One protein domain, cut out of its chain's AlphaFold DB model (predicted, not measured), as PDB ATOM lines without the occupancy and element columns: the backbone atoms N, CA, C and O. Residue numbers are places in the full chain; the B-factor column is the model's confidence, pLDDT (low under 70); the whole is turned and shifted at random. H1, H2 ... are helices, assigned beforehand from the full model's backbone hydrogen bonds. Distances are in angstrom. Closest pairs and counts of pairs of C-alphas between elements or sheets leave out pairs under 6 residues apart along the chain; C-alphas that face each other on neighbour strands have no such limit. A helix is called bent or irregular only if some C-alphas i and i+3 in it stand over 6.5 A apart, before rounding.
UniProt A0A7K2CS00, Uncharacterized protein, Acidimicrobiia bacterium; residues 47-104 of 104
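This is residues 47 to 104 of the 104 residues of an uncharacterized protein of Acidimicrobiia bacterium (UniProt A0A7K2CS00). A long helix, H4, sharply bent into two arms, makes one side of this loose, elongated model, and the short helix H1 packs on its first arm, H4a. Between H1 and H4 the chain swings out in a wide open loop through two small helices, H2 and H3, which touch no other helix; H3 lies near one end of the long axis, and residues 93 to 104, the last part of H4b and the tail after it, stick out at the other. The printed part has 58 residues with four named helices in the order H1, H2, H3, H4 and no named strand, and its class is all helix. It is loose, with a radius of gyration of the C-alphas of 14.0 A, and spans 46 by 23 by 18 A.

From Val 47 the printed part soon enters H1, residues 49 to 54, which begins at C-alpha 49 (-127.579, 55.846, -93.845) and is 8.7 A long. H2 is residues 58 to 61, and H3 is residues 68 to 72. H3 is neither bent nor irregular, but only just: C-alphas 68 and 71 are 6.3 A apart. H4, residues 78 to 98, was assigned as one helix by its hydrogen bonds but is bent, with C-alphas 86 and 89 at 7.2 A. Its arm H4a, residues 78 to 86, begins at C-alpha 78 (-130.873, 59.363, -80.502) and is 12.4 A long. Its arm H4b, residues 89 to 98, is 15.4 A long, ends at C-alpha 98 (-123.702, 38.946, -95.215), and is itself irregular, with C-alphas 89 and 92 at 6.8 A.

H1 touches H4a, their closest C-alphas being those of Val 53 and Gly 84 at 5.4 A. The two run the same way at a steep tilt of 47 degrees. H1 and H4b are close but not clearly touching, the closest C-alphas being those of Leu 54 and Gly 91 at 7.5 A. The lines of H4a and H4b are about perpendicular, at 79 degrees. H2 is apart from H1, H3, H4a and H4b, and H3 is also apart from H1, H4a and H4b. In H1 and H4a every O i to N i+4 pair is within hydrogen-bond range; in H4b it is 5 of 6, in H3 0 of 1 with 2 of 2 O i to N i+3 pairs within range, and H2 is too short for an O i to N i+4 pair.

The C-alphas of Tyr 68 and Val 104, the two farthest apart, are 46.1 A from each other. Residues 93 to 104 stand free, and the body without them spans 32 by 18 by 17 A. The links H1 to H2 and H3 to H4 are tight, and H2 to H3 is short. The printed part has no cut and ends at the chain's last residue. The mean pLDDT of the printed part is 75.4, and residues 89 to 104 are under 70.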
ATOM      1  N   VAL A  47    -123.182  61.318 -95.349       82.88
ATOM      2  CA  VAL A  47    -122.834  59.925 -95.050       82.88
ATOM      3  C   VAL A  47    -124.043  59.036 -95.340       82.88
ATOM      4  O   VAL A  47    -125.161  59.332 -94.901       82.88
ATOM      5  N   ASP A  48    -123.822  57.930 -96.047       85.25
ATOM      6  CA  ASP A  48    -124.869  56.955 -96.341       85.25
ATOM      7  C   ASP A  48    -125.497  56.399 -95.060       85.25
ATOM      8  O   ASP A  48    -124.806  56.072 -94.095       85.25
ATOM      9  N   LYS A  49    -126.826  56.243 -95.049       81.81
ATOM     10  CA  LYS A  49    -127.579  55.846 -93.845       81.81
ATOM     11  C   LYS A  49    -127.063  54.556 -93.184       81.81
ATOM     12  O   LYS A  49    -126.923  54.570 -91.963       81.81
ATOM     13  N   PRO A  50    -126.766  53.459 -93.915       82.56
ATOM     14  CA  PRO A  50    -126.242  52.243 -93.294       82.56
ATOM     15  C   PRO A  50    -124.887  52.484 -92.624       82.56
ATOM     16  O   PRO A  50    -124.676  52.067 -91.487       82.56
ATOM     17  N   LEU A  51    -124.002  53.224 -93.296       82.38
ATOM     18  CA  LEU A  51    -122.693  53.570 -92.760       82.38
ATOM     19  C   LEU A  51    -122.823  54.479 -91.534       82.38
ATOM     20  O   LEU A  51    -122.166  54.222 -90.534       82.38
ATOM     21  N   ALA A  52    -123.725  55.462 -91.560       82.88
ATOM     22  CA  ALA A  52    -123.996  56.351 -90.433       82.88
ATOM     23  C   ALA A  52    -124.493  55.596 -89.186       82.88
ATOM     24  O   ALA A  52    -124.175  55.982 -88.063       82.88
ATOM     25  N   VAL A  53    -125.271  54.520 -89.360       82.62
ATOM     26  CA  VAL A  53    -125.715  53.663 -88.246       82.62
ATOM     27  C   VAL A  53    -124.556  52.826 -87.706       82.62
ATOM     28  O   VAL A  53    -124.392  52.730 -86.490       82.62
ATOM     29  N   LEU A  54    -123.723  52.262 -88.586       81.62
ATOM     30  CA  LEU A  54    -122.536  51.495 -88.190       81.62
ATOM     31  C   LEU A  54    -121.524  52.363 -87.432       81.62
ATOM     32  O   LEU A  54    -120.970  51.944 -86.415       81.62
ATOM     33  N   THR A  55    -121.325  53.598 -87.887       81.62
ATOM     34  CA  THR A  55    -120.410  54.560 -87.266       81.62
ATOM     35  C   THR A  55    -121.063  55.376 -86.151       81.62
ATOM     36  O   THR A  55    -120.398  56.210 -85.542       81.62
ATOM     37  N   ALA A  56    -122.319  55.099 -85.780       82.62
ATOM     38  CA  ALA A  56    -123.055  55.885 -84.789       82.62
ATOM     39  C   ALA A  56    -122.362  55.891 -83.418       82.62
ATOM     40  O   ALA A  56    -122.324  54.859 -82.748       82.62
ATOM     41  N   GLY A  57    -121.824  57.038 -82.993       78.38
ATOM     42  CA  GLY A  57    -121.066  57.196 -81.749       78.38
ATOM     43  C   GLY A  57    -119.545  57.260 -81.922       78.38
ATOM     44  O   GLY A  57    -118.864  57.564 -80.951       78.38
ATOM     45  N   LEU A  58    -119.000  56.979 -83.117       83.38
ATOM     46  CA  LEU A  58    -117.563  57.156 -83.401       83.38
ATOM     47  C   LEU A  58    -117.249  58.650 -83.486       83.38
ATOM     48  O   LEU A  58    -116.171  59.081 -83.114       83.38
ATOM     49  N   ASP A  59    -118.217  59.435 -83.947       82.00
ATOM     50  CA  ASP A  59    -118.187  60.891 -83.948       82.00
ATOM     51  C   ASP A  59    -117.973  61.478 -82.549       82.00
ATOM     52  O   ASP A  59    -117.206  62.430 -82.399       82.00
ATOM     53  N   ASP A  60    -118.613  60.897 -81.533       83.00
ATOM     54  CA  ASP A  60    -118.456  61.327 -80.142       83.00
ATOM     55  C   ASP A  60    -117.104  60.869 -79.563       83.00
ATOM     56  O   ASP A  60    -116.419  61.656 -78.914       83.00
ATOM     57  N   GLU A  61    -116.688  59.630 -79.844       85.62
ATOM     58  CA  GLU A  61    -115.410  59.056 -79.388       85.62
ATOM     59  C   GLU A  61    -114.191  59.782 -79.973       85.62
ATOM     60  O   GLU A  61    -113.226  60.068 -79.268       85.62
ATOM     61  N   LEU A  62    -114.260  60.133 -81.257       85.44
ATOM     62  CA  LEU A  62    -113.215  60.867 -81.968       85.44
ATOM     63  C   LEU A  62    -113.267  62.382 -81.704       85.44
ATOM     64  O   LEU A  62    -112.448  63.124 -82.244       85.44
ATOM     65  N   GLY A  63    -114.238  62.862 -80.917       85.12
ATOM     66  CA  GLY A  63    -114.392  64.285 -80.610       85.12
ATOM     67  C   GLY A  63    -114.728  65.148 -81.830       85.12
ATOM     68  O   GLY A  63    -114.478  66.355 -81.821       85.12
ATOM     69  N   ILE A  64    -115.316  64.562 -82.881       84.38
ATOM     70  CA  ILE A  64    -115.586  65.254 -84.153       84.38
ATOM     71  C   ILE A  64    -116.548  66.435 -83.951       84.38
ATOM     72  O   ILE A  64    -116.475  67.436 -84.659       84.38
ATOM     73  N   GLN A  65    -117.401  66.363 -82.926       82.31
ATOM     74  CA  GLN A  65    -118.350  67.420 -82.570       82.31
ATOM     75  C   GLN A  65    -117.686  68.759 -82.200       82.31
ATOM     76  O   GLN A  65    -118.368  69.781 -82.195       82.31
ATOM     77  N   GLY A  66    -116.385  68.768 -81.885       84.00
ATOM     78  CA  GLY A  66    -115.630  69.991 -81.599       84.00
ATOM     79  C   GLY A  66    -115.221  70.787 -82.844       84.00
ATOM     80  O   GLY A  66    -114.781  71.929 -82.715       84.00
ATOM     81  N   PHE A  67    -115.351  70.219 -84.046       83.06
ATOM     82  CA  PHE A  67    -115.000  70.910 -85.286       83.06
ATOM     83  C   PHE A  67    -116.169  71.729 -85.830       83.06
ATOM     84  O   PHE A  67    -117.315  71.285 -85.834       83.06
ATOM     85  N   TYR A  68    -115.858  72.905 -86.383       81.94
ATOM     86  CA  TYR A  68    -116.841  73.816 -86.981       81.94
ATOM     87  C   TYR A  68    -117.752  73.128 -88.012       81.94
ATOM     88  O   TYR A  68    -118.953  73.372 -88.047       81.94
ATOM     89  N   THR A  69    -117.213  72.214 -88.819       78.00
ATOM     90  CA  THR A  69    -117.967  71.510 -89.867       78.00
ATOM     91  C   THR A  69    -119.018  70.537 -89.323       78.00
ATOM     92  O   THR A  69    -119.985  70.235 -90.027       78.00
ATOM     93  N   ALA A  70    -118.918  70.102 -88.061       81.56
ATOM     94  CA  ALA A  70    -119.884  69.187 -87.450       81.56
ATOM     95  C   ALA A  70    -121.306  69.774 -87.388       81.56
ATOM     96  O   ALA A  70    -122.284  69.025 -87.429       81.56
ATOM     97  N   GLN A  71    -121.442  71.105 -87.379       80.69
ATOM     98  CA  GLN A  71    -122.743  71.783 -87.406       80.69
ATOM     99  C   GLN A  71    -123.543  71.519 -88.695       80.69
ATOM    100  O   GLN A  71    -124.764  71.667 -88.703       80.69
ATOM    101  N   HIS A  72    -122.875  71.118 -89.782       78.38
ATOM    102  CA  HIS A  72    -123.505  70.828 -91.073       78.38
ATOM    103  C   HIS A  72    -123.897  69.349 -91.233       78.38
ATOM    104  O   HIS A  72    -124.522  68.974 -92.226       78.38
ATOM    105  N   SER A  73    -123.570  68.500 -90.255       77.94
ATOM    106  CA  SER A  73    -123.847  67.065 -90.311       77.94
ATOM    107  C   SER A  73    -125.268  66.728 -89.852       77.94
ATOM    108  O   SER A  73    -125.732  67.163 -88.795       77.94
ATOM    109  N   LYS A  74    -125.973  65.887 -90.620       77.19
ATOM    110  CA  LYS A  74    -127.297  65.377 -90.234       77.19
ATOM    111  C   LYS A  74    -127.140  64.338 -89.128       77.19
ATOM    112  O   LYS A  74    -126.587  63.263 -89.349       77.19
ATOM    113  N   ARG A  75    -127.657  64.645 -87.938       72.81
ATOM    114  CA  ARG A  75    -127.617  63.720 -86.803       72.81
ATOM    115  C   ARG A  75    -128.688  62.646 -86.940       72.81
ATOM    116  O   ARG A  75    -129.847  62.936 -87.240       72.81
ATOM    117  N   LEU A  76    -128.299  61.404 -86.673       79.00
ATOM    118  CA  LEU A  76    -129.258  60.324 -86.493       79.00
ATOM    119  C   LEU A  76    -130.100  60.577 -85.232       79.00
ATOM    120  O   LEU A  76    -129.572  61.096 -84.241       79.00
ATOM    121  N   PRO A  77    -131.383  60.174 -85.223       82.38
ATOM    122  CA  PRO A  77    -132.190  60.187 -84.011       82.38
ATOM    123  C   PRO A  77    -131.481  59.428 -82.887       82.38
ATOM    124  O   PRO A  77    -130.874  58.380 -83.119       82.38
ATOM    125  N   TRP A  78    -131.582  59.927 -81.656       79.25
ATOM    126  CA  TRP A  78    -130.873  59.363 -80.502       79.25
ATOM    127  C   TRP A  78    -131.161  57.863 -80.284       79.25
ATOM    128  O   TRP A  78    -130.258  57.120 -79.904       79.25
ATOM    129  N   VAL A  79    -132.382  57.406 -80.602       81.19
ATOM    130  CA  VAL A  79    -132.794  55.991 -80.539       81.19
ATOM    131  C   VAL A  79    -131.969  55.133 -81.498       81.19
ATOM    132  O   VAL A  79    -131.445  54.091 -81.116       81.19
ATOM    133  N   VAL A  80    -131.796  55.605 -82.737       80.25
ATOM    134  CA  VAL A  80    -131.013  54.913 -83.770       80.25
ATOM    135  C   VAL A  80    -129.533  54.890 -83.389       80.25
ATOM    136  O   VAL A  80    -128.867  53.877 -83.589       80.25
ATOM    137  N   ARG A  81    -129.024  55.966 -82.773       79.94
ATOM    138  CA  ARG A  81    -127.636  56.021 -82.282       79.94
ATOM    139  C   ARG A  81    -127.383  55.000 -81.172       79.94
ATOM    140  O   ARG A  81    -126.396  54.273 -81.236       79.94
ATOM    141  N   LYS A  82    -128.282  54.904 -80.186       79.06
ATOM    142  CA  LYS A  82    -128.179  53.922 -79.092       79.06
ATOM    143  C   LYS A  82    -128.291  52.481 -79.591       79.06
ATOM    144  O   LYS A  82    -127.507  51.641 -79.158       79.06
ATOM    145  N   LEU A  83    -129.200  52.213 -80.531       81.62
ATOM    146  CA  LEU A  83    -129.313  50.898 -81.163       81.62
ATOM    147  C   LEU A  83    -128.034  50.532 -81.933       81.62
ATOM    148  O   LEU A  83    -127.509  49.437 -81.752       81.62
ATOM    149  N   GLY A  84    -127.494  51.465 -82.723       77.44
ATOM    150  CA  GLY A  84    -126.228  51.286 -83.440       77.44
ATOM    151  C   GLY A  84    -125.068  50.967 -82.494       77.44
ATOM    152  O   GLY A  84    -124.391  49.960 -82.684       77.44
ATOM    153  N   GLN A  85    -124.894  51.746 -81.421       77.25
ATOM    154  CA  GLN A  85    -123.867  51.506 -80.395       77.25
ATOM    155  C   GLN A  85    -123.985  50.118 -79.748       77.25
ATOM    156  O   GLN A  85    -122.972  49.459 -79.530       77.25
ATOM    157  N   MET A  86    -125.210  49.657 -79.482       77.88
ATOM    158  CA  MET A  86    -125.459  48.336 -78.898       77.88
ATOM    159  C   MET A  86    -125.188  47.192 -79.888       77.88
ATOM    160  O   MET A  86    -124.755  46.115 -79.485       77.88
ATOM    161  N   MET A  87    -125.414  47.422 -81.183       73.69
ATOM    162  CA  MET A  87    -125.205  46.426 -82.240       73.69
ATOM    163  C   MET A  87    -123.767  46.378 -82.784       73.69
ATOM    164  O   MET A  87    -123.410  45.400 -83.442       73.69
ATOM    165  N   ARG A  88    -122.913  47.369 -82.482       70.19
ATOM    166  CA  ARG A  88    -121.479  47.390 -82.848       70.19
ATOM    167  C   ARG A  88    -120.717  46.080 -82.597       70.19
ATOM    168  O   ARG A  88    -120.071  45.625 -83.542       70.19
ATOM    169  N   PRO A  89    -120.785  45.436 -81.411       67.50
ATOM    170  CA  PRO A  89    -120.051  44.190 -81.164       67.50
ATOM    171  C   PRO A  89    -120.497  43.024 -82.062       67.50
ATOM    172  O   PRO A  89    -119.719  42.104 -82.295       67.50
ATOM    173  N   PHE A  90    -121.709  43.077 -82.621       63.88
ATOM    174  CA  PHE A  90    -122.237  42.068 -83.545       63.88
ATOM    175  C   PHE A  90    -122.081  42.456 -85.025       63.88
ATOM    176  O   PHE A  90    -122.224  41.604 -85.902       63.88
ATOM    177  N   GLY A  91    -121.749  43.717 -85.328       63.94
ATOM    178  CA  GLY A  91    -121.640  44.226 -86.699       63.94
ATOM    179  C   GLY A  91    -120.530  43.562 -87.520       63.94
ATOM    180  O   GLY A  91    -120.730  43.287 -88.702       63.94
ATOM    181  N   SER A  92    -119.393  43.228 -86.898       60.81
ATOM    182  CA  SER A  92    -118.291  42.517 -87.569       60.81
ATOM    183  C   SER A  92    -118.640  41.058 -87.895       60.81
ATOM    184  O   SER A  92    -118.208  40.529 -88.919       60.81
ATOM    185  N   VAL A  93    -119.465  40.423 -87.057       61.50
ATOM    186  CA  VAL A  93    -119.975  39.062 -87.270       61.50
ATOM    187  C   VAL A  93    -121.030  39.066 -88.373       61.50
ATOM    188  O   VAL A  93    -120.969  38.248 -89.287       61.50
ATOM    189  N   MET A  94    -121.950  40.030 -88.350       60.06
ATOM    190  CA  MET A  94    -123.015  40.136 -89.345       60.06
ATOM    191  C   MET A  94    -122.477  40.522 -90.733       60.06
ATOM    192  O   MET A  94    -122.903  39.930 -91.718       60.06
ATOM    193  N   MET A  95    -121.472  41.407 -90.825       62.22
ATOM    194  CA  MET A  95    -120.762  41.704 -92.083       62.22
ATOM    195  C   MET A  95    -120.031  40.481 -92.654       62.22
ATOM    196  O   MET A  95    -120.024  40.303 -93.865       62.22
ATOM    197  N   LYS A  96    -119.460  39.605 -91.814       63.69
ATOM    198  CA  LYS A  96    -118.853  38.339 -92.272       63.69
ATOM    199  C   LYS A  96    -119.879  37.331 -92.795       63.69
ATOM    200  O   LYS A  96    -119.539  36.532 -93.657       63.69
ATOM    201  N   VAL A  97    -121.102  37.353 -92.269       63.28
ATOM    202  CA  VAL A  97    -122.191  36.446 -92.678       63.28
ATOM    203  C   VAL A  97    -122.936  36.964 -93.915       63.28
ATOM    204  O   VAL A  97    -123.378  36.161 -94.731       63.28
ATOM    205  N   LEU A  98    -123.067  38.287 -94.064       63.62
ATOM    206  CA  LEU A  98    -123.702  38.946 -95.215       63.62
ATOM    207  C   LEU A  98    -122.737  39.271 -96.359       63.62
ATOM    208  O   LEU A  98    -123.204  39.627 -97.440       63.62
ATOM    209  N   ALA A  99    -121.422  39.161 -96.146       64.88
ATOM    210  CA  ALA A  99    -120.468  39.199 -97.243       64.88
ATOM    211  C   ALA A  99    -120.844  38.078 -98.226       64.88
ATOM    212  O   ALA A  99    -120.914  36.916 -97.809       64.88
ATOM    213  N   PRO A 100    -121.130  38.395 -99.502       63.38
ATOM    214  CA  PRO A 100    -121.369  37.357-100.486       63.38
ATOM    215  C   PRO A 100    -120.155  36.429-100.483       63.38
ATOM    216  O   PRO A 100    -119.012  36.891-100.499       63.38
ATOM    217  N   LYS A 101    -120.400  35.118-100.415       62.53
ATOM    218  CA  LYS A 101    -119.359  34.137-100.706       62.53
ATOM    219  C   LYS A 101    -118.950  34.377-102.155       62.53
ATOM    220  O   LYS A 101    -119.684  34.010-103.068       62.53
ATOM    221  N   ASN A 102    -117.832  35.064-102.361       55.06
ATOM    222  CA  ASN A 102    -117.167  35.032-103.650       55.06
ATOM    223  C   ASN A 102    -116.592  33.624-103.793       55.06
ATOM    224  O   ASN A 102    -115.515  33.335-103.281       55.06
ATOM    225  N   ASP A 103    -117.350  32.755-104.451       61.81
ATOM    226  CA  ASP A 103    -116.833  31.524-105.035       61.81
ATOM    227  C   ASP A 103    -116.224  31.867-106.407       61.81
ATOM    228  O   ASP A 103    -116.806  31.505-107.425       61.81
ATOM    229  N   VAL A 104    -115.109  32.617-106.431       46.59
ATOM    230  CA  VAL A 104    -114.100  32.670-107.519       46.59
ATOM    231  C   VAL A 104    -112.769  33.144-106.944       46.59
ATOM    232  O   VAL A 104    -112.760  34.237-106.330       46.59
TER     233      VAL A 104